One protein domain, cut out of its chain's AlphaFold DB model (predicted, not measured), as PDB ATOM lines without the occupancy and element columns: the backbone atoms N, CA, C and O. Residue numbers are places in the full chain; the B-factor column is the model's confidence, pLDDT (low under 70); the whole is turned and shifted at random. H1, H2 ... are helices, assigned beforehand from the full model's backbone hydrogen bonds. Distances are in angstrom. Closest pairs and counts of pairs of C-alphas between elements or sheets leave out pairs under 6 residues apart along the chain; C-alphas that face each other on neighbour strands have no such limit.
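AT A GLANCE: This is residues 10 to 75, 84 to 125, 142 to 177 and 190 to 227 of the 297 residues of the protein "MYND-type domain-containing protein" of Gonium pectorale (UniProt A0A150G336). The long helix H5 is the core of a compact body of helices, with H2 and H4 packed on it from one side and H7 and H8 from another; these five make an up-and-down bundle, each running against the one before it in the chain. H6 and H9 pack on H5 near its last residues, H1 is an outlying helix beyond H2, and H10 lies loosely at the margin near H5 and H9. The printed part has 182 residues with ten named helices, H1 to H10 in chain order, and no named strand; the class is all helix. It is compact, with a radius of gyration of the C-alphas of 15.9 A, and rounded, with spans of 46 by 39 by 36 A.

IN THESE COORDINATES: Find C-alpha 84 at (30.015, -20.731, -34.245); from there H5 runs 30.4 A to residue 104. Before it come H1, residues 10 to 22, beginning at C-alpha 10 at (35.551, -52.917, -13.904); H2, residues 30 to 45, 22.1 A; H3, residues 48 to 54; and H4, residues 58 to 71, 20.3 A. After it come H6, residues 110 to 118; H7, residues 145 to 155; H8, residues 157 to 175, 26.8 A; H9, residues 190 to 203, 20.2 A; and H10, residues 211 to 224, ending at C-alpha 224 at (22.271, -36.257, -16.929).

HOW THE PARTS SIT: Start at H5, the hub, which touches six helices. It touches H2, closest at the C-alphas of Arg 40 and Ala 99, 5.7 A, at a shallow tilt of 23 degrees, the same way. It touches H4 at Leu 67 and Ala 89, closest C-alphas 6.1 A, opposite ways. Its residues 93 to 97 touch H8, closest C-alphas Gln 94 and Ser 159, 5.9 A. H7 and H8 form a helical hairpin, closest C-alphas Ala 153 and Ala 160, 4.8 A. H8 touches H9 at a shallow tilt of 25 degrees, closest C-alphas Ala 169 and Leu 191, 4.6 A. H6 touches H8 at a steep tilt of 69.7 degrees, only just short of perpendicular, closest C-alphas Arg 114 and Ala 170, 5.4 A. H1, whose centre is farthest from the mean of the C-alphas at 19.5 A, forms a helical hairpin with H2, closest C-alphas Ile 21 and Glu 35, 6.7 A. H3 is close to but not clearly touching H2, closest C-alphas Ile 43 and Leu 51, 7.0 A. H10 is close to but not clearly touching H5, closest C-alphas Arg 91 and Val 213, 7.8 A. Each O i to N i+4 pair is within hydrogen-bond range in H1 to H6 and H8 to H10, and 6 of 7 in H7.

THE WHOLE: The C-alphas farthest apart, Arg 26 and Pro 177, are 48.5 A apart. Look for three cuts, with C-alpha gaps of 15.0 A from 75 to 84, 10.5 A from 125 to 142 and 13.0 A from 177 to 190. Of the links printed whole, none is long. The mean pLDDT of the printed part is 73.6; 57 residues are under 70, among them 13 to 30 and 204 to 227.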
ATOM      1  N   PRO A  10      35.995 -54.300 -13.773       61.59
ATOM      2  CA  PRO A  10      35.551 -52.917 -13.904       61.59
ATOM      3  C   PRO A  10      36.679 -51.955 -14.322       61.59
ATOM      4  O   PRO A  10      36.386 -50.897 -14.884       61.59
ATOM      5  N   GLN A  11      37.956 -52.298 -14.099       62.00
ATOM      6  CA  GLN A  11      39.088 -51.491 -14.567       62.00
ATOM      7  C   GLN A  11      39.276 -51.594 -16.080       62.00
ATOM      8  O   GLN A  11      39.558 -50.588 -16.734       62.00
ATOM      9  N   GLU A  12      39.089 -52.785 -16.647       71.75
ATOM     10  CA  GLU A  12      39.200 -53.003 -18.088       71.75
ATOM     11  C   GLU A  12      38.052 -52.320 -18.838       71.75
ATOM     12  O   GLU A  12      38.284 -51.675 -19.860       71.75
ATOM     13  N   VAL A  13      36.838 -52.335 -18.277       69.38
ATOM     14  CA  VAL A  13      35.685 -51.604 -18.829       69.38
ATOM     15  C   VAL A  13      35.908 -50.093 -18.795       69.38
ATOM     16  O   VAL A  13      35.704 -49.431 -19.811       69.38
ATOM     17  N   ALA A  14      36.384 -49.535 -17.677       61.50
ATOM     18  CA  ALA A  14      36.684 -48.105 -17.580       61.50
ATOM     19  C   ALA A  14      37.791 -47.682 -18.566       61.50
ATOM     20  O   ALA A  14      37.655 -46.678 -19.269       61.50
ATOM     21  N   ARG A  15      38.857 -48.487 -18.675       66.69
ATOM     22  CA  ARG A  15      39.968 -48.251 -19.606       66.69
ATOM     23  C   ARG A  15      39.517 -48.364 -21.064       66.69
ATOM     24  O   ARG A  15      39.885 -47.520 -21.878       66.69
ATOM     25  N   SER A  16      38.700 -49.362 -21.393       68.44
ATOM     26  CA  SER A  16      38.162 -49.569 -22.741       68.44
ATOM     27  C   SER A  16      37.181 -48.459 -23.132       68.44
ATOM     28  O   SER A  16      37.267 -47.927 -24.238       68.44
ATOM     29  N   MET A  17      36.333 -48.009 -22.199       66.50
ATOM     30  CA  MET A  17      35.438 -46.870 -22.401       66.50
ATOM     31  C   MET A  17      36.233 -45.587 -22.678       66.50
ATOM     32  O   MET A  17      35.991 -44.936 -23.692       66.50
ATOM     33  N   MET A  18      37.240 -45.261 -21.858       59.56
ATOM     34  CA  MET A  18      38.106 -44.095 -22.102       59.56
ATOM     35  C   MET A  18      38.873 -44.189 -23.424       59.56
ATOM     36  O   MET A  18      38.984 -43.201 -24.143       59.56
ATOM     37  N   MET A  19      39.368 -45.371 -23.790       66.06
ATOM     38  CA  MET A  19      40.059 -45.574 -25.067       66.06
ATOM     39  C   MET A  19      39.120 -45.436 -26.270       66.06
ATOM     40  O   MET A  19      39.518 -44.883 -27.295       66.06
ATOM     41  N   ALA A  20      37.871 -45.894 -26.157       55.81
ATOM     42  CA  ALA A  20      36.852 -45.699 -27.186       55.81
ATOM     43  C   ALA A  20      36.491 -44.213 -27.347       55.81
ATOM     44  O   ALA A  20      36.382 -43.729 -28.472       55.81
ATOM     45  N   ILE A  21      36.402 -43.478 -26.234       54.47
ATOM     46  CA  ILE A  21      36.193 -42.025 -26.217       54.47
ATOM     47  C   ILE A  21      37.354 -41.295 -26.916       54.47
ATOM     48  O   ILE A  21      37.116 -40.416 -27.742       54.47
ATOM     49  N   MET A  22      38.603 -41.705 -26.673       55.97
ATOM     50  CA  MET A  22      39.788 -41.058 -27.258       55.97
ATOM     51  C   MET A  22      39.991 -41.324 -28.764       55.97
ATOM     52  O   MET A  22      40.673 -40.551 -29.440       55.97
ATOM     53  N   ARG A  23      39.417 -42.395 -29.336       55.94
ATOM     54  CA  ARG A  23      39.609 -42.754 -30.762       55.94
ATOM     55  C   ARG A  23      38.743 -41.954 -31.747       55.94
ATOM     56  O   ARG A  23      39.004 -41.991 -32.948       55.94
ATOM     57  N   GLY A  24      37.762 -41.182 -31.280       41.50
ATOM     58  CA  GLY A  24      36.882 -40.356 -32.118       41.50
ATOM     59  C   GLY A  24      37.509 -39.037 -32.599       41.50
ATOM     60  O   GLY A  24      37.023 -37.961 -32.262       41.50
ATOM     61  N   ARG A  25      38.589 -39.073 -33.391       50.91
ATOM     62  CA  ARG A  25      39.259 -37.862 -33.916       50.91
ATOM     63  C   ARG A  25      38.755 -37.479 -35.311       50.91
ATOM     64  O   ARG A  25      39.293 -37.983 -36.291       50.91
ATOM     65  N   ARG A  26      37.788 -36.552 -35.414       41.59
ATOM     66  CA  ARG A  26      37.543 -35.699 -36.611       41.59
ATOM     67  C   ARG A  26      36.522 -34.574 -36.328       41.59
ATOM     68  O   ARG A  26      35.385 -34.627 -36.767       41.59
ATOM     69  N   ALA A  27      36.938 -33.545 -35.583       43.78
ATOM     70  CA  ALA A  27      36.383 -32.176 -35.589       43.78
ATOM     71  C   ALA A  27      37.289 -31.267 -34.737       43.78
ATOM     72  O   ALA A  27      37.894 -31.740 -33.784       43.78
ATOM     73  N   ARG A  28      37.401 -29.965 -35.039       55.66
ATOM     74  CA  ARG A  28      38.383 -29.066 -34.382       55.66
ATOM     75  C   ARG A  28      38.075 -28.712 -32.909       55.66
ATOM     76  O   ARG A  28      38.977 -28.257 -32.219       55.66
ATOM     77  N   CYS A  29      36.859 -28.979 -32.420       53.62
ATOM     78  CA  CYS A  29      36.477 -28.880 -30.992       53.62
ATOM     79  C   CYS A  29      35.721 -30.110 -30.463       53.62
ATOM     80  O   CYS A  29      35.608 -30.286 -29.253       53.62
ATOM     81  N   GLY A  30      35.195 -30.949 -31.364       63.84
ATOM     82  CA  GLY A  30      34.417 -32.141 -31.017       63.84
ATOM     83  C   GLY A  30      35.103 -33.104 -30.040       63.84
ATOM     84  O   GLY A  30      34.441 -33.493 -29.083       63.84
ATOM     85  N   PRO A  31      36.396 -33.454 -30.202       74.62
ATOM     86  CA  PRO A  31      37.032 -34.434 -29.327       74.62
ATOM     87  C   PRO A  31      37.224 -33.888 -27.909       74.62
ATOM     88  O   PRO A  31      36.830 -34.551 -26.964       74.62
ATOM     89  N   ALA A  32      37.696 -32.648 -27.747       75.62
ATOM     90  CA  ALA A  32      37.869 -32.038 -26.426       75.62
ATOM     91  C   ALA A  32      36.540 -31.879 -25.667       75.62
ATOM     92  O   ALA A  32      36.451 -32.180 -24.479       75.62
ATOM     93  N   ALA A  33      35.476 -31.442 -26.348       77.25
ATOM     94  CA  ALA A  33      34.156 -31.345 -25.727       77.25
ATOM     95  C   ALA A  33      33.609 -32.724 -25.329       77.25
ATOM     96  O   ALA A  33      33.084 -32.876 -24.227       77.25
ATOM     97  N   ALA A  34      33.765 -33.732 -26.193       77.38
ATOM     98  CA  ALA A  34      33.369 -35.103 -25.893       77.38
ATOM     99  C   ALA A  34      34.172 -35.694 -24.725       77.38
ATOM    100  O   ALA A  34      33.588 -36.354 -23.872       77.38
ATOM    101  N   GLU A  35      35.474 -35.415 -24.639       79.31
ATOM    102  CA  GLU A  35      36.340 -35.839 -23.535       79.31
ATOM    103  C   GLU A  35      35.903 -35.226 -22.198       79.31
ATOM    104  O   GLU A  35      35.806 -35.941 -21.203       79.31
ATOM    105  N   VAL A  36      35.555 -33.934 -22.162       82.19
ATOM    106  CA  VAL A  36      35.049 -33.287 -20.937       82.19
ATOM    107  C   VAL A  36      33.667 -33.826 -20.547       82.19
ATOM    108  O   VAL A  36      33.412 -34.066 -19.369       82.19
ATOM    109  N   ILE A  37      32.771 -34.069 -21.509       81.31
ATOM    110  CA  ILE A  37      31.460 -34.691 -21.239       81.31
ATOM    111  C   ILE A  37      31.637 -36.119 -20.707       81.31
ATOM    112  O   ILE A  37      30.978 -36.525 -19.744       81.31
ATOM    113  N   ALA A  38      32.550 -36.880 -21.306       77.31
ATOM    114  CA  ALA A  38      32.885 -38.221 -20.863       77.31
ATOM    115  C   ALA A  38      33.495 -38.219 -19.461       77.31
ATOM    116  O   ALA A  38      33.118 -39.054 -18.645       77.31
ATOM    117  N   LEU A  39      34.367 -37.256 -19.151       82.62
ATOM    118  CA  LEU A  39      34.904 -37.062 -17.810       82.62
ATOM    119  C   LEU A  39      33.783 -36.797 -16.801       82.62
ATOM    120  O   LEU A  39      33.710 -37.483 -15.791       82.62
ATOM    121  N   ARG A  40      32.867 -35.868 -17.088       85.38
ATOM    122  CA  ARG A  40      31.707 -35.585 -16.219       85.38
ATOM    123  C   ARG A  40      30.834 -36.814 -15.994       85.38
ATOM    124  O   ARG A  40      30.363 -37.057 -14.888       85.38
ATOM    125  N   SER A  41      30.661 -37.625 -17.032       80.88
ATOM    126  CA  SER A  41      29.959 -38.905 -16.925       80.88
ATOM    127  C   SER A  41      30.737 -39.890 -16.046       80.88
ATOM    128  O   SER A  41      30.161 -40.513 -15.161       80.88
ATOM    129  N   ALA A  42      32.054 -39.988 -16.229       74.19
ATOM    130  CA  ALA A  42      32.927 -40.842 -15.436       74.19
ATOM    131  C   ALA A  42      32.930 -40.439 -13.953       74.19
ATOM    132  O   ALA A  42      32.828 -41.319 -13.106       74.19
ATOM    133  N   ILE A  43      32.957 -39.137 -13.640       80.69
ATOM    134  CA  ILE A  43      32.890 -38.601 -12.269       80.69
ATOM    135  C   ILE A  43      31.662 -39.129 -11.521       80.69
ATOM    136  O   ILE A  43      31.728 -39.418 -10.333       80.69
ATOM    137  N   ARG A  44      30.543 -39.291 -12.229       81.81
ATOM    138  CA  ARG A  44      29.266 -39.726 -11.648       81.81
ATOM    139  C   ARG A  44      29.118 -41.241 -11.570       81.81
ATOM    140  O   ARG A  44      28.331 -41.728 -10.767       81.81
ATOM    141  N   LEU A  45      29.819 -41.974 -12.434       78.94
ATOM    142  CA  LEU A  45      29.631 -43.416 -12.616       78.94
ATOM    143  C   LEU A  45      30.750 -44.259 -11.999       78.94
ATOM    144  O   LEU A  45      30.535 -45.438 -11.724       78.94
ATOM    145  N   LEU A  46      31.946 -43.697 -11.818       76.31
ATOM    146  CA  LEU A  46      33.122 -44.432 -11.368       76.31
ATOM    147  C   LEU A  46      33.500 -44.062  -9.930       76.31
ATOM    148  O   LEU A  46      33.429 -42.894  -9.555       76.31
ATOM    149  N   PRO A  47      33.985 -45.030  -9.130       81.38
ATOM    150  CA  PRO A  47      34.568 -44.733  -7.829       81.38
ATOM    151  C   PRO A  47      35.769 -43.772  -7.946       81.38
ATOM    152  O   PRO A  47      36.558 -43.908  -8.890       81.38
ATOM    153  N   PRO A  48      36.005 -42.888  -6.957       80.69
ATOM    154  CA  PRO A  48      37.105 -41.915  -6.981       80.69
ATOM    155  C   PRO A  48      38.486 -42.536  -7.201       80.69
ATOM    156  O   PRO A  48      39.288 -42.030  -7.980       80.69
ATOM    157  N   ALA A  49      38.752 -43.693  -6.589       76.12
ATOM    158  CA  ALA A  49      40.014 -44.411  -6.768       76.12
ATOM    159  C   ALA A  49      40.252 -44.851  -8.226       76.12
ATOM    160  O   ALA A  49      41.389 -44.858  -8.698       76.12
ATOM    161  N   THR A  50      39.188 -45.207  -8.949       77.62
ATOM    162  CA  THR A  50      39.260 -45.561 -10.372       77.62
ATOM    163  C   THR A  50      39.507 -44.319 -11.220       77.62
ATOM    164  O   THR A  50      40.326 -44.363 -12.135       77.62
ATOM    165  N   LEU A  51      38.853 -43.202 -10.883       81.94
ATOM    166  CA  LEU A  51      39.061 -41.920 -11.553       81.94
ATOM    167  C   LEU A  51      40.498 -41.437 -11.406       81.94
ATOM    168  O   LEU A  51      41.109 -41.099 -12.410       81.94
ATOM    169  N   LEU A  52      41.067 -41.483 -10.199       79.81
ATOM    170  CA  LEU A  52      42.459 -41.093  -9.956       79.81
ATOM    171  C   LEU A  52      43.445 -41.917 -10.785       79.81
ATOM    172  O   LEU A  52      44.316 -41.349 -11.437       79.81
ATOM    173  N   LYS A  53      43.267 -43.244 -10.835       79.44
ATOM    174  CA  LYS A  53      44.091 -44.129 -11.679       79.44
ATOM    175  C   LYS A  53      43.971 -43.812 -13.169       79.44
ATOM    176  O   LYS A  53      44.914 -44.044 -13.918       79.44
ATOM    177  N   ALA A  54      42.813 -43.320 -13.592       72.44
ATOM    178  CA  ALA A  54      42.551 -42.929 -14.966       72.44
ATOM    179  C   ALA A  54      43.119 -41.544 -15.332       72.44
ATOM    180  O   ALA A  54      43.122 -41.193 -16.509       72.44
ATOM    181  N   GLY A  55      43.596 -40.763 -14.357       78.81
ATOM    182  CA  GLY A  55      44.062 -39.397 -14.585       78.81
ATOM    183  C   GLY A  55      42.897 -38.495 -15.002       78.81
ATOM    184  O   GLY A  55      42.849 -38.050 -16.147       78.81
ATOM    185  N   PRO A  56      41.948 -38.201 -14.096       70.69
ATOM    186  CA  PRO A  56      40.674 -37.572 -14.444       70.69
ATOM    187  C   PRO A  56      40.865 -36.125 -14.890       70.69
ATOM    188  O   PRO A  56      40.015 -35.549 -15.553       70.69
ATOM    189  N   LEU A  57      42.010 -35.537 -14.564       75.38
ATOM    190  CA  LEU A  57      42.336 -34.216 -15.030       75.38
ATOM    191  C   LEU A  57      42.618 -34.246 -16.562       75.38
ATOM    192  O   LEU A  57      42.386 -33.227 -17.188       75.38
ATOM    193  N   LEU A  58      43.058 -35.360 -17.199       73.56
ATOM    194  CA  LEU A  58      43.699 -35.376 -18.545       73.56
ATOM    195  C   LEU A  58      42.829 -34.721 -19.629       73.56
ATOM    196  O   LEU A  58      43.338 -33.873 -20.369       73.56
ATOM    197  N   PRO A  59      41.515 -35.012 -19.662       73.75
ATOM    198  CA  PRO A  59      40.550 -34.320 -20.518       73.75
ATOM    199  C   PRO A  59      40.486 -32.792 -20.351       73.75
ATOM    200  O   PRO A  59      40.100 -32.073 -21.268       73.75
ATOM    201  N   LEU A  60      40.822 -32.260 -19.176       76.00
ATOM    202  CA  LEU A  60      40.834 -30.820 -18.904       76.00
ATOM    203  C   LEU A  60      42.056 -30.149 -19.535       76.00
ATOM    204  O   LEU A  60      41.936 -29.053 -20.080       76.00
ATOM    205  N   GLY A  61      43.211 -30.821 -19.521       75.75
ATOM    206  CA  GLY A  61      44.415 -30.342 -20.204       75.75
ATOM    207  C   GLY A  61      44.230 -30.289 -21.720       75.75
ATOM    208  O   GLY A  61      44.548 -29.279 -22.351       75.75
ATOM    209  N   SER A  62      43.647 -31.340 -22.309       75.38
ATOM    210  CA  SER A  62      43.328 -31.364 -23.743       75.38
ATOM    211  C   SER A  62      42.292 -30.296 -24.116       75.38
ATOM    212  O   SER A  62      42.439 -29.622 -25.140       75.38
ATOM    213  N   ALA A  63      41.280 -30.077 -23.271       78.75
ATOM    214  CA  ALA A  63      40.293 -29.022 -23.466       78.75
ATOM    215  C   ALA A  63      40.898 -27.617 -23.416       78.75
ATOM    216  O   ALA A  63      40.582 -26.791 -24.274       78.75
ATOM    217  N   ALA A  64      41.799 -27.351 -22.473       77.62
ATOM    218  CA  ALA A  64      42.494 -26.073 -22.403       77.62
ATOM    219  C   ALA A  64      43.374 -25.830 -23.645       77.62
ATOM    220  O   ALA A  64      43.339 -24.737 -24.217       77.62
ATOM    221  N   ALA A  65      44.059 -26.863 -24.148       79.38
ATOM    222  CA  ALA A  65      44.870 -26.765 -25.365       79.38
ATOM    223  C   ALA A  65      43.997 -26.501 -26.603       79.38
ATOM    224  O   ALA A  65      44.347 -25.705 -27.479       79.38
ATOM    225  N   ALA A  66      42.814 -27.119 -26.665       81.94
ATOM    226  CA  ALA A  66      41.841 -26.848 -27.717       81.94
ATOM    227  C   ALA A  66      41.343 -25.394 -27.670       81.94
ATOM    228  O   ALA A  66      41.261 -24.749 -28.714       81.94
ATOM    229  N   LEU A  67      41.055 -24.854 -26.480       80.62
ATOM    230  CA  LEU A  67      40.665 -23.452 -26.323       80.62
ATOM    231  C   LEU A  67      41.790 -22.497 -26.764       80.62
ATOM    232  O   LEU A  67      41.522 -21.544 -27.491       80.62
ATOM    233  N   GLN A  68      43.051 -22.781 -26.431       81.25
ATOM    234  CA  GLN A  68      44.204 -21.996 -26.904       81.25
ATOM    235  C   GLN A  68      44.311 -21.982 -28.427       81.25
ATOM    236  O   GLN A  68      44.439 -20.923 -29.042       81.25
ATOM    237  N   ALA A  69      44.206 -23.156 -29.052       83.62
ATOM    238  CA  ALA A  69      44.265 -23.280 -30.503       83.62
ATOM    239  C   ALA A  69      43.138 -22.502 -31.202       83.62
ATOM    240  O   ALA A  69      43.299 -22.079 -32.348       83.62
ATOM    241  N   LEU A  70      41.994 -22.316 -30.534       81.81
ATOM    242  CA  LEU A  70      40.917 -21.450 -31.009       81.81
ATOM    243  C   LEU A  70      41.249 -19.971 -30.796       81.81
ATOM    244  O   LEU A  70      40.969 -19.170 -31.684       81.81
ATOM    245  N   ALA A  71      41.866 -19.612 -29.665       82.25
ATOM    246  CA  ALA A  71      42.189 -18.224 -29.332       82.25
ATOM    247  C   ALA A  71      43.228 -17.670 -30.310       82.25
ATOM    248  O   ALA A  71      43.030 -16.602 -30.884       82.25
ATOM    249  N   ALA A  72      44.262 -18.461 -30.602       83.94
ATOM    250  CA  ALA A  72      45.296 -18.127 -31.578       83.94
ATOM    251  C   ALA A  72      44.741 -17.914 -33.001       83.94
ATOM    252  O   ALA A  72      45.308 -17.158 -33.783       83.94
ATOM    253  N   LYS A  73      43.617 -18.556 -33.349       80.38
ATOM    254  CA  LYS A  73      42.963 -18.415 -34.664       80.38
ATOM    255  C   LYS A  73      41.982 -17.243 -34.739       80.38
ATOM    256  O   LYS A  73      41.636 -16.823 -35.838       80.38
ATOM    257  N   GLY A  74      41.517 -16.732 -33.599       68.06
ATOM    258  CA  GLY A  74      40.442 -15.739 -33.518       68.06
ATOM    259  C   GLY A  74      40.835 -14.304 -33.888       68.06
ATOM    260  O   GLY A  74      39.960 -13.449 -33.951       68.06
ATOM    261  N   GLY A  75      42.116 -14.022 -34.143       61.75
ATOM    262  CA  GLY A  75      42.629 -12.652 -34.251       61.75
ATOM    263  C   GLY A  75      42.446 -11.919 -35.587       61.75
ATOM    264  O   GLY A  75      42.758 -10.736 -35.629       61.75
ATOM    265  N   THR A  84      30.231 -19.331 -34.638       77.62
ATOM    266  CA  THR A  84      30.015 -20.731 -34.245       77.62
ATOM    267  C   THR A  84      31.214 -21.266 -33.463       77.62
ATOM    268  O   THR A  84      31.036 -21.934 -32.438       77.62
ATOM    269  N   SER A  85      32.430 -20.911 -33.880       80.31
ATOM    270  CA  SER A  85      33.666 -21.236 -33.161       80.31
ATOM    271  C   SER A  85      33.683 -20.632 -31.750       80.31
ATOM    272  O   SER A  85      33.846 -21.359 -30.769       80.31
ATOM    273  N   ALA A  86      33.383 -19.336 -31.616       81.06
ATOM    274  CA  ALA A  86      33.344 -18.646 -30.326       81.06
ATOM    275  C   ALA A  86      32.253 -19.192 -29.387       81.06
ATOM    276  O   ALA A  86      32.466 -19.300 -28.180       81.06
ATOM    277  N   SER A  87      31.080 -19.567 -29.911       81.06
ATOM    278  CA  SER A  87      30.036 -20.228 -29.108       81.06
ATOM    279  C   SER A  87      30.478 -21.611 -28.606       81.06
ATOM    280  O   SER A  87      30.197 -21.993 -27.472       81.06
ATOM    281  N   SER A  88      31.215 -22.358 -29.428       81.38
ATOM    282  CA  SER A  88      31.708 -23.694 -29.085       81.38
ATOM    283  C   SER A  88      32.850 -23.628 -28.072       81.38
ATOM    284  O   SER A  88      32.853 -24.402 -27.118       81.38
ATOM    285  N   ALA A  89      33.745 -22.648 -28.208       84.06
ATOM    286  CA  ALA A  89      34.783 -22.350 -27.226       84.06
ATOM    287  C   ALA A  89      34.187 -21.931 -25.871       84.06
ATOM    288  O   ALA A  89      34.569 -22.474 -24.838       84.06
ATOM    289  N   ARG A  90      33.175 -21.049 -25.862       85.25
ATOM    290  CA  ARG A  90      32.443 -20.674 -24.636       85.25
ATOM    291  C   ARG A  90      31.830 -21.878 -23.926       85.25
ATOM    292  O   ARG A  90      31.968 -22.007 -22.713       85.25
ATOM    293  N   ARG A  91      31.188 -22.777 -24.680       84.94
ATOM    294  CA  ARG A  91      30.612 -24.017 -24.136       84.94
ATOM    295  C   ARG A  91      31.676 -24.932 -23.547       84.94
ATOM    296  O   ARG A  91      31.501 -25.423 -22.440       84.94
ATOM    297  N   LEU A  92      32.784 -25.127 -24.260       87.06
ATOM    298  CA  LEU A  92      33.891 -25.943 -23.771       87.06
ATOM    299  C   LEU A  92      34.479 -25.364 -22.475       87.06
ATOM    300  O   LEU A  92      34.648 -26.100 -21.509       87.06
ATOM    301  N   ALA A  93      34.704 -24.048 -22.419       85.56
ATOM    302  CA  ALA A  93      35.184 -23.365 -21.221       85.56
ATOM    303  C   ALA A  93      34.239 -23.557 -20.021       85.56
ATOM    304  O   ALA A  93      34.688 -23.899 -18.928       85.56
ATOM    305  N   GLN A  94      32.925 -23.410 -20.227       87.44
ATOM    306  CA  GLN A  94      31.939 -23.651 -19.171       87.44
ATOM    307  C   GLN A  94      31.935 -25.114 -18.704       87.44
ATOM    308  O   GLN A  94      31.879 -25.379 -17.500       87.44
ATOM    309  N   SER A  95      32.028 -26.069 -19.633       86.50
ATOM    310  CA  SER A  95      32.095 -27.498 -19.311       86.50
ATOM    311  C   SER A  95      33.338 -27.854 -18.495       86.50
ATOM    312  O   SER A  95      33.228 -28.649 -17.567       86.50
ATOM    313  N   VAL A  96      34.494 -27.246 -18.788       87.31
ATOM    314  CA  VAL A  96      35.739 -27.429 -18.018       87.31
ATOM    315  C   VAL A  96      35.568 -26.941 -16.578       87.31
ATOM    316  O   VAL A  96      35.847 -27.691 -15.646       87.31
ATOM    317  N   VAL A  97      35.043 -25.724 -16.382       88.31
ATOM    318  CA  VAL A  97      34.784 -25.175 -15.035       88.31
ATOM    319  C   VAL A  97      33.796 -26.051 -14.263       88.31
ATOM    320  O   VAL A  97      34.003 -26.337 -13.086       88.31
ATOM    321  N   THR A  98      32.747 -26.530 -14.932       87.69
ATOM    322  CA  THR A  98      31.745 -27.409 -14.312       87.69
ATOM    323  C   THR A  98      32.340 -28.765 -13.930       87.69
ATOM    324  O   THR A  98      32.051 -29.270 -12.853       87.69
ATOM    325  N   ALA A  99      33.201 -29.347 -14.769       87.44
ATOM    326  CA  ALA A  99      33.874 -30.610 -14.467       87.44
ATOM    327  C   ALA A  99      34.839 -30.481 -13.276       87.44
ATOM    328  O   ALA A  99      34.857 -31.354 -12.413       87.44
ATOM    329  N   LEU A 100      35.596 -29.380 -13.191       87.31
ATOM    330  CA  LEU A 100      36.448 -29.078 -12.033       87.31
ATOM    331  C   LEU A 100      35.631 -28.953 -10.745       87.31
ATOM    332  O   LEU A 100      36.016 -29.505  -9.719       87.31
ATOM    333  N   ALA A 101      34.487 -28.271 -10.815       87.56
ATOM    334  CA  ALA A 101      33.565 -28.171  -9.694       87.56
ATOM    335  C   ALA A 101      33.013 -29.555  -9.289       87.56
ATOM    336  O   ALA A 101      33.034 -29.914  -8.118       87.56
ATOM    337  N   GLU A 102      32.574 -30.379 -10.244       86.75
ATOM    338  CA  GLU A 102      32.092 -31.739  -9.958       86.75
ATOM    339  C   GLU A 102      33.173 -32.620  -9.306       86.75
ATOM    340  O   GLU A 102      32.866 -33.345  -8.363       86.75
ATOM    341  N   LEU A 103      34.437 -32.518  -9.740       87.50
ATOM    342  CA  LEU A 103      35.561 -33.208  -9.094       87.50
ATOM    343  C   LEU A 103      35.800 -32.704  -7.666       87.50
ATOM    344  O   LEU A 103      36.007 -33.508  -6.764       87.50
ATOM    345  N   ALA A 104      35.763 -31.387  -7.451       89.12
ATOM    346  CA  ALA A 104      36.027 -30.785  -6.144       89.12
ATOM    347  C   ALA A 104      34.955 -31.114  -5.092       89.12
ATOM    348  O   ALA A 104      35.230 -31.009  -3.900       89.12
ATOM    349  N   MET A 105      33.748 -31.520  -5.506       87.19
ATOM    350  CA  MET A 105      32.697 -31.978  -4.587       87.19
ATOM    351  C   MET A 105      33.014 -33.318  -3.920       87.19
ATOM    352  O   MET A 105      32.451 -33.611  -2.864       87.19
ATOM    353  N   ASP A 106      33.877 -34.140  -4.524       87.19
ATOM    354  CA  ASP A 106      34.288 -35.410  -3.943       87.19
ATOM    355  C   ASP A 106      35.489 -35.196  -3.004       87.19
ATOM    356  O   ASP A 106      36.545 -34.748  -3.456       87.19
ATOM    357  N   PRO A 107      35.388 -35.541  -1.708       84.75
ATOM    358  CA  PRO A 107      36.445 -35.273  -0.732       84.75
ATOM    359  C   PRO A 107      37.760 -36.017  -1.020       84.75
ATOM    360  O   PRO A 107      38.807 -35.598  -0.536       84.75
ATOM    361  N   VAL A 108      37.737 -37.107  -1.793       87.38
ATOM    362  CA  VAL A 108      38.943 -37.854  -2.190       87.38
ATOM    363  C   VAL A 108      39.657 -37.157  -3.354       87.38
ATOM    364  O   VAL A 108      40.887 -37.179  -3.447       87.38
ATOM    365  N   LEU A 109      38.897 -36.532  -4.253       85.31
ATOM    366  CA  LEU A 109      39.422 -35.844  -5.437       85.31
ATOM    367  C   LEU A 109      39.757 -34.375  -5.156       85.31
ATOM    368  O   LEU A 109      40.634 -33.818  -5.813       85.31
ATOM    369  N   GLU A 110      39.112 -33.767  -4.163       90.44
ATOM    370  CA  GLU A 110      39.273 -32.362  -3.794       90.44
ATOM    371  C   GLU A 110      40.741 -31.939  -3.597       90.44
ATOM    372  O   GLU A 110      41.129 -30.948  -4.221       90.44
ATOM    373  N   PRO A 111      41.609 -32.686  -2.879       85.38
ATOM    374  CA  PRO A 111      43.016 -32.308  -2.735       85.38
ATOM    375  C   PRO A 111      43.773 -32.270  -4.068       85.38
ATOM    376  O   PRO A 111      44.657 -31.437  -4.257       85.38
ATOM    377  N   HIS A 112      43.403 -33.138  -5.015       85.25
ATOM    378  CA  HIS A 112      44.016 -33.195  -6.342       85.25
ATOM    379  C   HIS A 112      43.572 -32.015  -7.204       85.25
ATOM    380  O   HIS A 112      44.393 -31.427  -7.901       85.25
ATOM    381  N   VAL A 113      42.290 -31.639  -7.136       87.19
ATOM    382  CA  VAL A 113      41.783 -30.433  -7.805       87.19
ATOM    383  C   VAL A 113      42.420 -29.190  -7.199       87.19
ATOM    384  O   VAL A 113      42.843 -28.306  -7.934       87.19
ATOM    385  N   ARG A 114      42.543 -29.132  -5.870       86.25
ATOM    386  CA  ARG A 114      43.195 -28.029  -5.164       86.25
ATOM    387  C   ARG A 114      44.649 -27.875  -5.603       86.25
ATOM    388  O   ARG A 114      45.022 -26.787  -6.025       86.25
ATOM    389  N   ALA A 115      45.435 -28.953  -5.576       84.75
ATOM    390  CA  ALA A 115      46.812 -28.950  -6.073       84.75
ATOM    391  C   ALA A 115      46.859 -28.493  -7.538       84.75
ATOM    392  O   ALA A 115      47.535 -27.523  -7.869       84.75
ATOM    393  N   ALA A 116      46.022 -29.089  -8.389       82.81
ATOM    394  CA  ALA A 116      45.928 -28.733  -9.797       82.81
ATOM    395  C   ALA A 116      45.442 -27.305 -10.058       82.81
ATOM    396  O   ALA A 116      45.617 -26.854 -11.174       82.81
ATOM    397  N   LEU A 117      44.822 -26.601  -9.103       84.25
ATOM    398  CA  LEU A 117      44.448 -25.183  -9.214       84.25
ATOM    399  C   LEU A 117      45.542 -24.241  -8.687       84.25
ATOM    400  O   LEU A 117      45.571 -23.060  -9.061       84.25
ATOM    401  N   MET A 118      46.409 -24.736  -7.805       80.00
ATOM    402  CA  MET A 118      47.477 -23.974  -7.158       80.00
ATOM    403  C   MET A 118      48.792 -24.021  -7.928       80.00
ATOM    404  O   MET A 118      49.510 -23.027  -7.900       80.00
ATOM    405  N   GLU A 119      49.073 -25.107  -8.650       74.19
ATOM    406  CA  GLU A 119      50.320 -25.268  -9.402       74.19
ATOM    407  C   GLU A 119      50.522 -24.132 -10.435       74.19
ATOM    408  O   GLU A 119      49.766 -24.009 -11.414       74.19
ATOM    409  N   PRO A 120      51.530 -23.261 -10.242       53.84
ATOM    410  CA  PRO A 120      51.873 -22.228 -11.201       53.84
ATOM    411  C   PRO A 120      52.712 -22.875 -12.302       53.84
ATOM    412  O   PRO A 120      53.874 -23.161 -12.072       53.84
ATOM    413  N   ALA A 121      52.123 -23.122 -13.477       53.59
ATOM    414  CA  ALA A 121      52.841 -23.523 -14.698       53.59
ATOM    415  C   ALA A 121      54.002 -24.496 -14.452       53.59
ATOM    416  O   ALA A 121      55.157 -24.092 -14.429       53.59
ATOM    417  N   TRP A 122      53.637 -25.767 -14.262       42.84
ATOM    418  CA  TRP A 122      54.503 -26.944 -14.232       42.84
ATOM    419  C   TRP A 122      55.940 -26.696 -14.728       42.84
ATOM    420  O   TRP A 122      56.224 -26.763 -15.924       42.84
ATOM    421  N   THR A 123      56.869 -26.442 -13.808       42.59
ATOM    422  CA  THR A 123      58.296 -26.669 -14.057       42.59
ATOM    423  C   THR A 123      58.533 -28.173 -13.995       42.59
ATOM    424  O   THR A 123      58.214 -28.778 -12.974       42.59
ATOM    425  N   GLU A 124      59.039 -28.771 -15.083       37.75
ATOM    426  CA  GLU A 124      59.302 -30.217 -15.196       37.75
ATOM    427  C   GLU A 124      59.962 -30.796 -13.930       37.75
ATOM    428  O   GLU A 124      61.096 -30.430 -13.617       37.75
ATOM    429  N   PRO A 125      59.300 -31.726 -13.217       38.94
ATOM    430  CA  PRO A 125      59.926 -32.509 -12.167       38.94
ATOM    431  C   PRO A 125      60.493 -33.819 -12.726       38.94
ATOM    432  O   PRO A 125      59.969 -34.397 -13.682       38.94
ATOM    433  N   GLY A 142      53.654 -28.884 -19.863       49.28
ATOM    434  CA  GLY A 142      52.642 -29.017 -18.820       49.28
ATOM    435  C   GLY A 142      51.970 -27.660 -18.637       49.28
ATOM    436  O   GLY A 142      52.645 -26.651 -18.463       49.28
ATOM    437  N   MET A 143      50.648 -27.611 -18.765       53.09
ATOM    438  CA  MET A 143      49.947 -26.334 -18.807       53.09
ATOM    439  C   MET A 143      49.775 -25.770 -17.403       53.09
ATOM    440  O   MET A 143      49.279 -26.453 -16.504       53.09
ATOM    441  N   GLY A 144      50.137 -24.502 -17.235       62.22
ATOM    442  CA  GLY A 144      49.848 -23.776 -16.012       62.22
ATOM    443  C   GLY A 144      48.388 -23.387 -15.919       62.22
ATOM    444  O   GLY A 144      47.777 -22.938 -16.883       62.22
ATOM    445  N   VAL A 145      47.832 -23.458 -14.719       63.97
ATOM    446  CA  VAL A 145      46.449 -23.037 -14.449       63.97
ATOM    447  C   VAL A 145      46.218 -21.565 -14.813       63.97
ATOM    448  O   VAL A 145      45.125 -21.190 -15.226       63.97
ATOM    449  N   GLY A 146      47.254 -20.722 -14.705       69.81
ATOM    450  CA  GLY A 146      47.204 -19.327 -15.164       69.81
ATOM    451  C   GLY A 146      46.958 -19.190 -16.671       69.81
ATOM    452  O   GLY A 146      46.229 -18.297 -17.095       69.81
ATOM    453  N   GLU A 147      47.480 -20.111 -17.482       72.38
ATOM    454  CA  GLU A 147      47.229 -20.130 -18.926       72.38
ATOM    455  C   GLU A 147      45.805 -20.594 -19.232       72.38
ATOM    456  O   GLU A 147      45.140 -20.011 -20.086       72.38
ATOM    457  N   VAL A 148      45.299 -21.592 -18.495       70.19
ATOM    458  CA  VAL A 148      43.897 -22.032 -18.596       70.19
ATOM    459  C   VAL A 148      42.953 -20.865 -18.305       70.19
ATOM    460  O   VAL A 148      41.980 -20.660 -19.027       70.19
ATOM    461  N   GLU A 149      43.253 -20.065 -17.285       77.06
ATOM    462  CA  GLU A 149      42.446 -18.911 -16.897       77.06
ATOM    463  C   GLU A 149      42.439 -17.808 -17.956       77.06
ATOM    464  O   GLU A 149      41.362 -17.351 -18.343       77.06
ATOM    465  N   ALA A 150      43.606 -17.432 -18.487       79.06
ATOM    466  CA  ALA A 150      43.710 -16.441 -19.561       79.06
ATOM    467  C   ALA A 150      42.927 -16.873 -20.813       79.06
ATOM    468  O   ALA A 150      42.228 -16.081 -21.448       79.06
ATOM    469  N   VAL A 151      42.993 -18.161 -21.137       78.38
ATOM    470  CA  VAL A 151      42.318 -18.746 -22.293       78.38
ATOM    471  C   VAL A 151      40.811 -18.813 -22.079       78.38
ATOM    472  O   VAL A 151      40.045 -18.438 -22.962       78.38
ATOM    473  N   VAL A 152      40.363 -19.236 -20.897       81.75
ATOM    474  CA  VAL A 152      38.943 -19.203 -20.527       81.75
ATOM    475  C   VAL A 152      38.421 -17.764 -20.545       81.75
ATOM    476  O   VAL A 152      37.326 -17.535 -21.060       81.75
ATOM    477  N   ALA A 153      39.200 -16.789 -20.066       84.88
ATOM    478  CA  ALA A 153      38.840 -15.370 -20.066       84.88
ATOM    479  C   ALA A 153      38.663 -14.803 -21.477       84.88
ATOM    480  O   ALA A 153      37.730 -14.028 -21.697       84.88
ATOM    481  N   ALA A 154      39.481 -15.242 -22.439       83.06
ATOM    482  CA  ALA A 154      39.373 -14.828 -23.837       83.06
ATOM    483  C   ALA A 154      38.022 -15.202 -24.476       83.06
ATOM    484  O   ALA A 154      37.560 -14.516 -25.387       83.06
ATOM    485  N   PHE A 155      37.366 -16.265 -23.999       81.56
ATOM    486  CA  PHE A 155      36.075 -16.711 -24.537       81.56
ATOM    487  C   PHE A 155      34.892 -16.388 -23.633       81.56
ATOM    488  O   PHE A 155      33.806 -16.095 -24.128       81.56
ATOM    489  N   SER A 156      35.070 -16.465 -22.315       86.88
ATOM    490  CA  SER A 156      34.004 -16.322 -21.328       86.88
ATOM    491  C   SER A 156      34.516 -15.609 -20.069       86.88
ATOM    492  O   SER A 156      35.005 -16.258 -19.139       86.88
ATOM    493  N   PRO A 157      34.319 -14.279 -19.966       85.19
ATOM    494  CA  PRO A 157      34.643 -13.519 -18.757       85.19
ATOM    495  C   PRO A 157      33.937 -14.062 -17.506       85.19
ATOM    496  O   PRO A 157      34.485 -14.044 -16.404       85.19
ATOM    497  N   ARG A 158      32.718 -14.597 -17.677       86.44
ATOM    498  CA  ARG A 158      31.964 -15.250 -16.601       86.44
ATOM    499  C   ARG A 158      32.683 -16.501 -16.105       86.44
ATOM    500  O   ARG A 158      32.897 -16.618 -14.903       86.44
ATOM    501  N   SER A 159      33.058 -17.409 -17.005       83.19
ATOM    502  CA  SER A 159      33.723 -18.664 -16.632       83.19
ATOM    503  C   SER A 159      35.103 -18.394 -16.020       83.19
ATOM    504  O   SER A 159      35.480 -19.067 -15.068       83.19
ATOM    505  N   ALA A 160      35.809 -17.352 -16.472       85.56
ATOM    506  CA  ALA A 160      37.065 -16.921 -15.855       85.56
ATOM    507  C   ALA A 160      36.863 -16.425 -14.418       85.56
ATOM    508  O   ALA A 160      37.559 -16.869 -13.513       85.56
ATOM    509  N   LYS A 161      35.844 -15.591 -14.169       87.31
ATOM    510  CA  LYS A 161      35.493 -15.158 -12.806       87.31
ATOM    511  C   LYS A 161      35.128 -16.338 -11.898       87.31
ATOM    512  O   LYS A 161      35.448 -16.321 -10.712       87.31
ATOM    513  N   GLN A 162      34.442 -17.345 -12.435       90.19
ATOM    514  CA  GLN A 162      34.114 -18.571 -11.701       90.19
ATOM    515  C   GLN A 162      35.372 -19.386 -11.368       90.19
ATOM    516  O   GLN A 162      35.521 -19.828 -10.231       90.19
ATOM    517  N   LEU A 163      36.297 -19.524 -12.320       86.06
ATOM    518  CA  LEU A 163      37.578 -20.193 -12.103       86.06
ATOM    519  C   LEU A 163      38.432 -19.452 -11.063       86.06
ATOM    520  O   LEU A 163      38.904 -20.074 -10.120       86.06
ATOM    521  N   ALA A 164      38.546 -18.126 -11.159       88.62
ATOM    522  CA  ALA A 164      39.258 -17.302 -10.182       88.62
ATOM    523  C   ALA A 164      38.694 -17.468  -8.757       88.62
ATOM    524  O   ALA A 164      39.452 -17.576  -7.794       88.62
ATOM    525  N   ARG A 165      37.363 -17.567  -8.613       89.88
ATOM    526  CA  ARG A 165      36.714 -17.866  -7.323       89.88
ATOM    527  C   ARG A 165      37.106 -19.236  -6.774       89.88
ATOM    528  O   ARG A 165      37.429 -19.324  -5.594       89.88
ATOM    529  N   LEU A 166      37.116 -20.280  -7.611       87.88
ATOM    530  CA  LEU A 166      37.584 -21.611  -7.201       87.88
ATOM    531  C   LEU A 166      39.043 -21.573  -6.739       87.88
ATOM    532  O   LEU A 166      39.384 -22.210  -5.751       87.88
ATOM    533  N   ARG A 167      39.900 -20.795  -7.409       87.31
ATOM    534  CA  ARG A 167      41.312 -20.656  -7.028       87.31
ATOM    535  C   ARG A 167      41.493 -19.921  -5.708       87.31
ATOM    536  O   ARG A 167      42.230 -20.414  -4.865       87.31
ATOM    537  N   SER A 168      40.798 -18.801  -5.500       89.19
ATOM    538  CA  SER A 168      40.811 -18.099  -4.205       89.19
ATOM    539  C   SER A 168      40.391 -19.041  -3.080       89.19
ATOM    540  O   SER A 168      41.096 -19.181  -2.089       89.19
ATOM    541  N   ALA A 169      39.299 -19.777  -3.289       88.44
ATOM    542  CA  ALA A 169      38.790 -20.731  -2.316       88.44
ATOM    543  C   ALA A 169      39.755 -21.909  -2.067       88.44
ATOM    544  O   ALA A 169      39.888 -22.378  -0.938       88.44
ATOM    545  N   ALA A 170      40.459 -22.377  -3.101       86.19
ATOM    546  CA  ALA A 170      41.504 -23.390  -2.983       86.19
ATOM    547  C   ALA A 170      42.727 -22.876  -2.201       86.19
ATOM    548  O   ALA A 170      43.256 -23.605  -1.362       86.19
ATOM    549  N   ALA A 171      43.143 -21.627  -2.431       88.44
ATOM    550  CA  ALA A 171      44.237 -20.984  -1.705       88.44
ATOM    551  C   ALA A 171      43.880 -20.758  -0.227       88.44
ATOM    552  O   ALA A 171      44.670 -21.086   0.655       88.44
ATOM    553  N   GLU A 172      42.666 -20.285   0.056       87.94
ATOM    554  CA  GLU A 172      42.133 -20.151   1.419       87.94
ATOM    555  C   GLU A 172      42.084 -21.506   2.137       87.94
ATOM    556  O   GLU A 172      42.515 -21.623   3.282       87.94
ATOM    557  N   ALA A 173      41.624 -22.555   1.447       85.94
ATOM    558  CA  ALA A 173      41.592 -23.908   1.993       85.94
ATOM    559  C   ALA A 173      42.994 -24.496   2.240       85.94
ATOM    560  O   ALA A 173      43.137 -25.374   3.090       85.94
ATOM    561  N   ALA A 174      44.017 -24.051   1.504       85.94
ATOM    562  CA  ALA A 174      45.411 -24.448   1.711       85.94
ATOM    563  C   ALA A 174      46.095 -23.659   2.841       85.94
ATOM    564  O   ALA A 174      46.926 -24.216   3.553       85.94
ATOM    565  N   ALA A 175      45.738 -22.385   3.020       86.75
ATOM    566  CA  ALA A 175      46.250 -21.531   4.090       86.75
ATOM    567  C   ALA A 175      45.596 -21.814   5.455       86.75
ATOM    568  O   ALA A 175      46.123 -21.394   6.488       86.75
ATOM    569  N   ALA A 176      44.451 -22.504   5.470       83.88
ATOM    570  CA  ALA A 176      43.766 -22.894   6.692       83.88
ATOM    571  C   ALA A 176      44.697 -23.746   7.586       83.88
ATOM    572  O   ALA A 176      45.185 -24.788   7.137       83.88
ATOM    573  N   PRO A 177      44.948 -23.336   8.847       78.44
ATOM    574  CA  PRO A 177      45.770 -24.099   9.778       78.44
ATOM    575  C   PRO A 177      45.246 -25.527   9.916       78.44
ATOM    576  O   PRO A 177      44.033 -25.736  10.012       78.44
ATOM    577  N   PRO A 190      36.313 -23.889   2.203       86.88
ATOM    578  CA  PRO A 190      36.000 -22.772   1.313       86.88
ATOM    579  C   PRO A 190      35.828 -23.221  -0.144       86.88
ATOM    580  O   PRO A 190      34.906 -22.775  -0.830       86.88
ATOM    581  N   LEU A 191      36.649 -24.180  -0.598       86.56
ATOM    582  CA  LEU A 191      36.539 -24.753  -1.939       86.56
ATOM    583  C   LEU A 191      35.212 -25.489  -2.158       86.56
ATOM    584  O   LEU A 191      34.576 -25.283  -3.190       86.56
ATOM    585  N   LEU A 192      34.750 -26.295  -1.196       86.06
ATOM    586  CA  LEU A 192      33.452 -26.970  -1.289       86.06
ATOM    587  C   LEU A 192      32.288 -25.973  -1.301       86.06
ATOM    588  O   LEU A 192      31.321 -26.176  -2.036       86.06
ATOM    589  N   ALA A 193      32.374 -24.893  -0.520       86.81
ATOM    590  CA  ALA A 193      31.363 -23.838  -0.520       86.81
ATOM    591  C   ALA A 193      31.280 -23.144  -1.891       86.81
ATOM    592  O   ALA A 193      30.216 -23.132  -2.510       86.81
ATOM    593  N   ALA A 194      32.418 -22.682  -2.423       87.44
ATOM    594  CA  ALA A 194      32.486 -22.055  -3.743       87.44
ATOM    595  C   ALA A 194      32.012 -22.996  -4.863       87.44
ATOM    596  O   ALA A 194      31.309 -22.585  -5.789       87.44
ATOM    597  N   THR A 195      32.366 -24.276  -4.766       86.69
ATOM    598  CA  THR A 195      31.948 -25.316  -5.707       86.69
ATOM    599  C   THR A 195      30.434 -25.520  -5.690       86.69
ATOM    600  O   THR A 195      29.804 -25.560  -6.750       86.69
ATOM    601  N   ARG A 196      29.823 -25.595  -4.500       86.44
ATOM    602  CA  ARG A 196      28.369 -25.718  -4.351       86.44
ATOM    603  C   ARG A 196      27.646 -24.521  -4.959       86.44
ATOM    604  O   ARG A 196      26.704 -24.725  -5.720       86.44
ATOM    605  N   ASP A 197      28.109 -23.305  -4.681       85.50
ATOM    606  CA  ASP A 197      27.513 -22.081  -5.227       85.50
ATOM    607  C   ASP A 197      27.561 -22.061  -6.760       85.50
ATOM    608  O   ASP A 197      26.600 -21.662  -7.421       85.50
ATOM    609  N   LEU A 198      28.665 -22.531  -7.350       85.25
ATOM    610  CA  LEU A 198      28.817 -22.629  -8.801       85.25
ATOM    611  C   LEU A 198      27.873 -23.650  -9.426       85.25
ATOM    612  O   LEU A 198      27.237 -23.345 -10.436       85.25
ATOM    613  N   LEU A 199      27.775 -24.841  -8.837       83.31
ATOM    614  CA  LEU A 199      26.875 -25.884  -9.324       83.31
ATOM    615  C   LEU A 199      25.412 -25.459  -9.169       83.31
ATOM    616  O   LEU A 199      24.628 -25.658 -10.093       83.31
ATOM    617  N   GLN A 200      25.057 -24.800  -8.064       82.06
ATOM    618  CA  GLN A 200      23.717 -24.256  -7.854       82.06
ATOM    619  C   GLN A 200      23.381 -23.178  -8.895       82.06
ATOM    620  O   GLN A 200      22.350 -23.260  -9.561       82.06
ATOM    621  N   ALA A 201      24.293 -22.232  -9.138       76.19
ATOM    622  CA  ALA A 201      24.116 -21.206 -10.167       76.19
ATOM    623  C   ALA A 201      24.039 -21.784 -11.593       76.19
ATOM    624  O   ALA A 201      23.448 -21.164 -12.476       76.19
ATOM    625  N   ALA A 202      24.642 -22.952 -11.833       71.62
ATOM    626  CA  ALA A 202      24.514 -23.685 -13.090       71.62
ATOM    627  C   ALA A 202      23.181 -24.439 -13.202       71.62
ATOM    628  O   ALA A 202      22.813 -24.821 -14.311       71.62
ATOM    629  N   VAL A 203      22.461 -24.665 -12.095       70.31
ATOM    630  CA  VAL A 203      21.120 -25.268 -12.056       70.31
ATOM    631  C   VAL A 203      20.026 -24.215 -12.256       70.31
ATOM    632  O   VAL A 203      19.014 -24.528 -12.885       70.31
ATOM    633  N   ASP A 204      20.237 -22.964 -11.860       66.12
ATOM    634  CA  ASP A 204      19.227 -21.906 -11.981       66.12
ATOM    635  C   ASP A 204      19.146 -21.324 -13.412       66.12
ATOM    636  O   ASP A 204      20.007 -20.547 -13.834       66.12
ATOM    637  N   PRO A 205      18.104 -21.662 -14.206       52.12
ATOM    638  CA  PRO A 205      18.021 -21.284 -15.620       52.12
ATOM    639  C   PRO A 205      17.718 -19.793 -15.831       52.12
ATOM    640  O   PRO A 205      17.897 -19.286 -16.936       52.12
ATOM    641  N   SER A 206      17.272 -19.082 -14.790       54.19
ATOM    642  CA  SER A 206      16.988 -17.641 -14.831       54.19
ATOM    643  C   SER A 206      18.253 -16.783 -14.950       54.19
ATOM    644  O   SER A 206      18.163 -15.616 -15.320       54.19
ATOM    645  N   ALA A 207      19.432 -17.355 -14.681       51.97
ATOM    646  CA  ALA A 207      20.722 -16.674 -14.768       51.97
ATOM    647  C   ALA A 207      21.461 -16.909 -16.102       51.97
ATOM    648  O   ALA A 207      22.571 -16.390 -16.290       51.97
ATOM    649  N   ALA A 208      20.902 -17.709 -17.018       54.56
ATOM    650  CA  ALA A 208      21.492 -17.978 -18.324       54.56
ATOM    651  C   ALA A 208      21.111 -16.866 -19.314       54.56
ATOM    652  O   ALA A 208      19.976 -16.782 -19.770       54.56
ATOM    653  N   ALA A 209      22.078 -16.016 -19.669       54.03
ATOM    654  CA  ALA A 209      21.877 -14.909 -20.610       54.03
ATOM    655  C   ALA A 209      21.630 -15.366 -22.065       54.03
ATOM    656  O   ALA A 209      21.285 -14.548 -22.911       54.03
ATOM    657  N   ASP A 210      21.810 -16.656 -22.368       58.28
ATOM    658  CA  ASP A 210      21.688 -17.209 -23.716       58.28
ATOM    659  C   ASP A 210      20.718 -18.400 -23.731       58.28
ATOM    660  O   ASP A 210      20.985 -19.472 -23.176       58.28
ATOM    661  N   ALA A 211      19.576 -18.206 -24.392       56.94
ATOM    662  CA  ALA A 211      18.516 -19.202 -24.512       56.94
ATOM    663  C   ALA A 211      18.979 -20.494 -25.212       56.94
ATOM    664  O   ALA A 211      18.427 -21.564 -24.938       56.94
ATOM    665  N   THR A 212      19.996 -20.425 -26.082       50.22
ATOM    666  CA  THR A 212      20.548 -21.608 -26.762       50.22
ATOM    667  C   THR A 212      21.425 -22.441 -25.836       50.22
ATOM    668  O   THR A 212      21.323 -23.670 -25.842       50.22
ATOM    669  N   VAL A 213      22.210 -21.789 -24.973       52.03
ATOM    670  CA  VAL A 213      22.965 -22.453 -23.902       52.03
ATOM    671  C   VAL A 213      21.996 -23.088 -22.908       52.03
ATOM    672  O   VAL A 213      22.118 -24.275 -22.631       52.03
ATOM    673  N   ALA A 214      20.948 -22.371 -22.492       55.25
ATOM    674  CA  ALA A 214      19.926 -22.903 -21.591       55.25
ATOM    675  C   ALA A 214      19.136 -24.092 -22.185       55.25
ATOM    676  O   ALA A 214      18.701 -24.986 -21.456       55.25
ATOM    677  N   ALA A 215      18.909 -24.120 -23.503       53.84
ATOM    678  CA  ALA A 215      18.238 -25.232 -24.181       53.84
ATOM    679  C   ALA A 215      19.114 -26.486 -24.262       53.84
ATOM    680  O   ALA A 215      18.627 -27.589 -23.999       53.84
ATOM    681  N   LEU A 216      20.403 -26.314 -24.563       51.22
ATOM    682  CA  LEU A 216      21.365 -27.410 -24.538       51.22
ATOM    683  C   LEU A 216      21.633 -27.899 -23.117       51.22
ATOM    684  O   LEU A 216      21.653 -29.102 -22.912       51.22
ATOM    685  N   GLU A 217      21.746 -27.012 -22.130       53.94
ATOM    686  CA  GLU A 217      21.838 -27.392 -20.717       53.94
ATOM    687  C   GLU A 217      20.589 -28.145 -20.262       53.94
ATOM    688  O   GLU A 217      20.702 -29.076 -19.478       53.94
ATOM    689  N   ARG A 218      19.396 -27.827 -20.780       56.03
ATOM    690  CA  ARG A 218      18.190 -28.640 -20.546       56.03
ATOM    691  C   ARG A 218      18.272 -30.024 -21.191       56.03
ATOM    692  O   ARG A 218      17.773 -30.975 -20.597       56.03
ATOM    693  N   MET A 219      18.868 -30.161 -22.376       49.41
ATOM    694  CA  MET A 219      19.111 -31.471 -22.999       49.41
ATOM    695  C   MET A 219      20.166 -32.272 -22.237       49.41
ATOM    696  O   MET A 219      19.919 -33.429 -21.909       49.41
ATOM    697  N   ASP A 220      21.292 -31.643 -21.902       51.53
ATOM    698  CA  ASP A 220      22.372 -32.239 -21.125       51.53
ATOM    699  C   ASP A 220      21.840 -32.623 -19.744       51.53
ATOM    700  O   ASP A 220      21.972 -33.765 -19.346       51.53
ATOM    701  N   ARG A 221      21.065 -31.764 -19.067       53.12
ATOM    702  CA  ARG A 221      20.350 -32.114 -17.827       53.12
ATOM    703  C   ARG A 221      19.320 -33.218 -18.000       53.12
ATOM    704  O   ARG A 221      19.111 -33.936 -17.040       53.12
ATOM    705  N   ARG A 222      18.660 -33.395 -19.145       53.44
ATOM    706  CA  ARG A 222      17.752 -34.542 -19.361       53.44
ATOM    707  C   ARG A 222      18.529 -35.845 -19.539       53.44
ATOM    708  O   ARG A 222      18.116 -36.867 -19.001       53.44
ATOM    709  N   LEU A 223      19.664 -35.792 -20.233       47.88
ATOM    710  CA  LEU A 223      20.600 -36.912 -20.348       47.88
ATOM    711  C   LEU A 223      21.237 -37.232 -18.983       47.88
ATOM    712  O   LEU A 223      21.303 -38.387 -18.579       47.88
ATOM    713  N   LEU A 224      21.603 -36.199 -18.226       42.97
ATOM    714  CA  LEU A 224      22.271 -36.257 -16.929       42.97
ATOM    715  C   LEU A 224      21.324 -36.506 -15.747       42.97
ATOM    716  O   LEU A 224      21.753 -37.089 -14.764       42.97
ATOM    717  N   ALA A 225      20.047 -36.126 -15.818       46.69
ATOM    718  CA  ALA A 225      19.002 -36.528 -14.866       46.69
ATOM    719  C   ALA A 225      18.669 -38.017 -15.011       46.69
ATOM    720  O   ALA A 225      18.098 -38.618 -14.107       46.69
ATOM    721  N   GLY A 226      19.084 -38.638 -16.119       43.69
ATOM    722  CA  GLY A 226      19.185 -40.086 -16.214       43.69
ATOM    723  C   GLY A 226      20.413 -40.702 -15.548       43.69
ATOM    724  O   GLY A 226      20.463 -41.926 -15.468       43.69
ATOM    725  N   LEU A 227      21.355 -39.880 -15.066       38.97
ATOM    726  CA  LEU A 227      22.688 -40.253 -14.572       38.97
ATOM    727  C   LEU A 227      23.045 -39.630 -13.195       38.97
ATOM    728  O   LEU A 227      24.185 -39.760 -12.756       38.97
TER     729      LEU A 227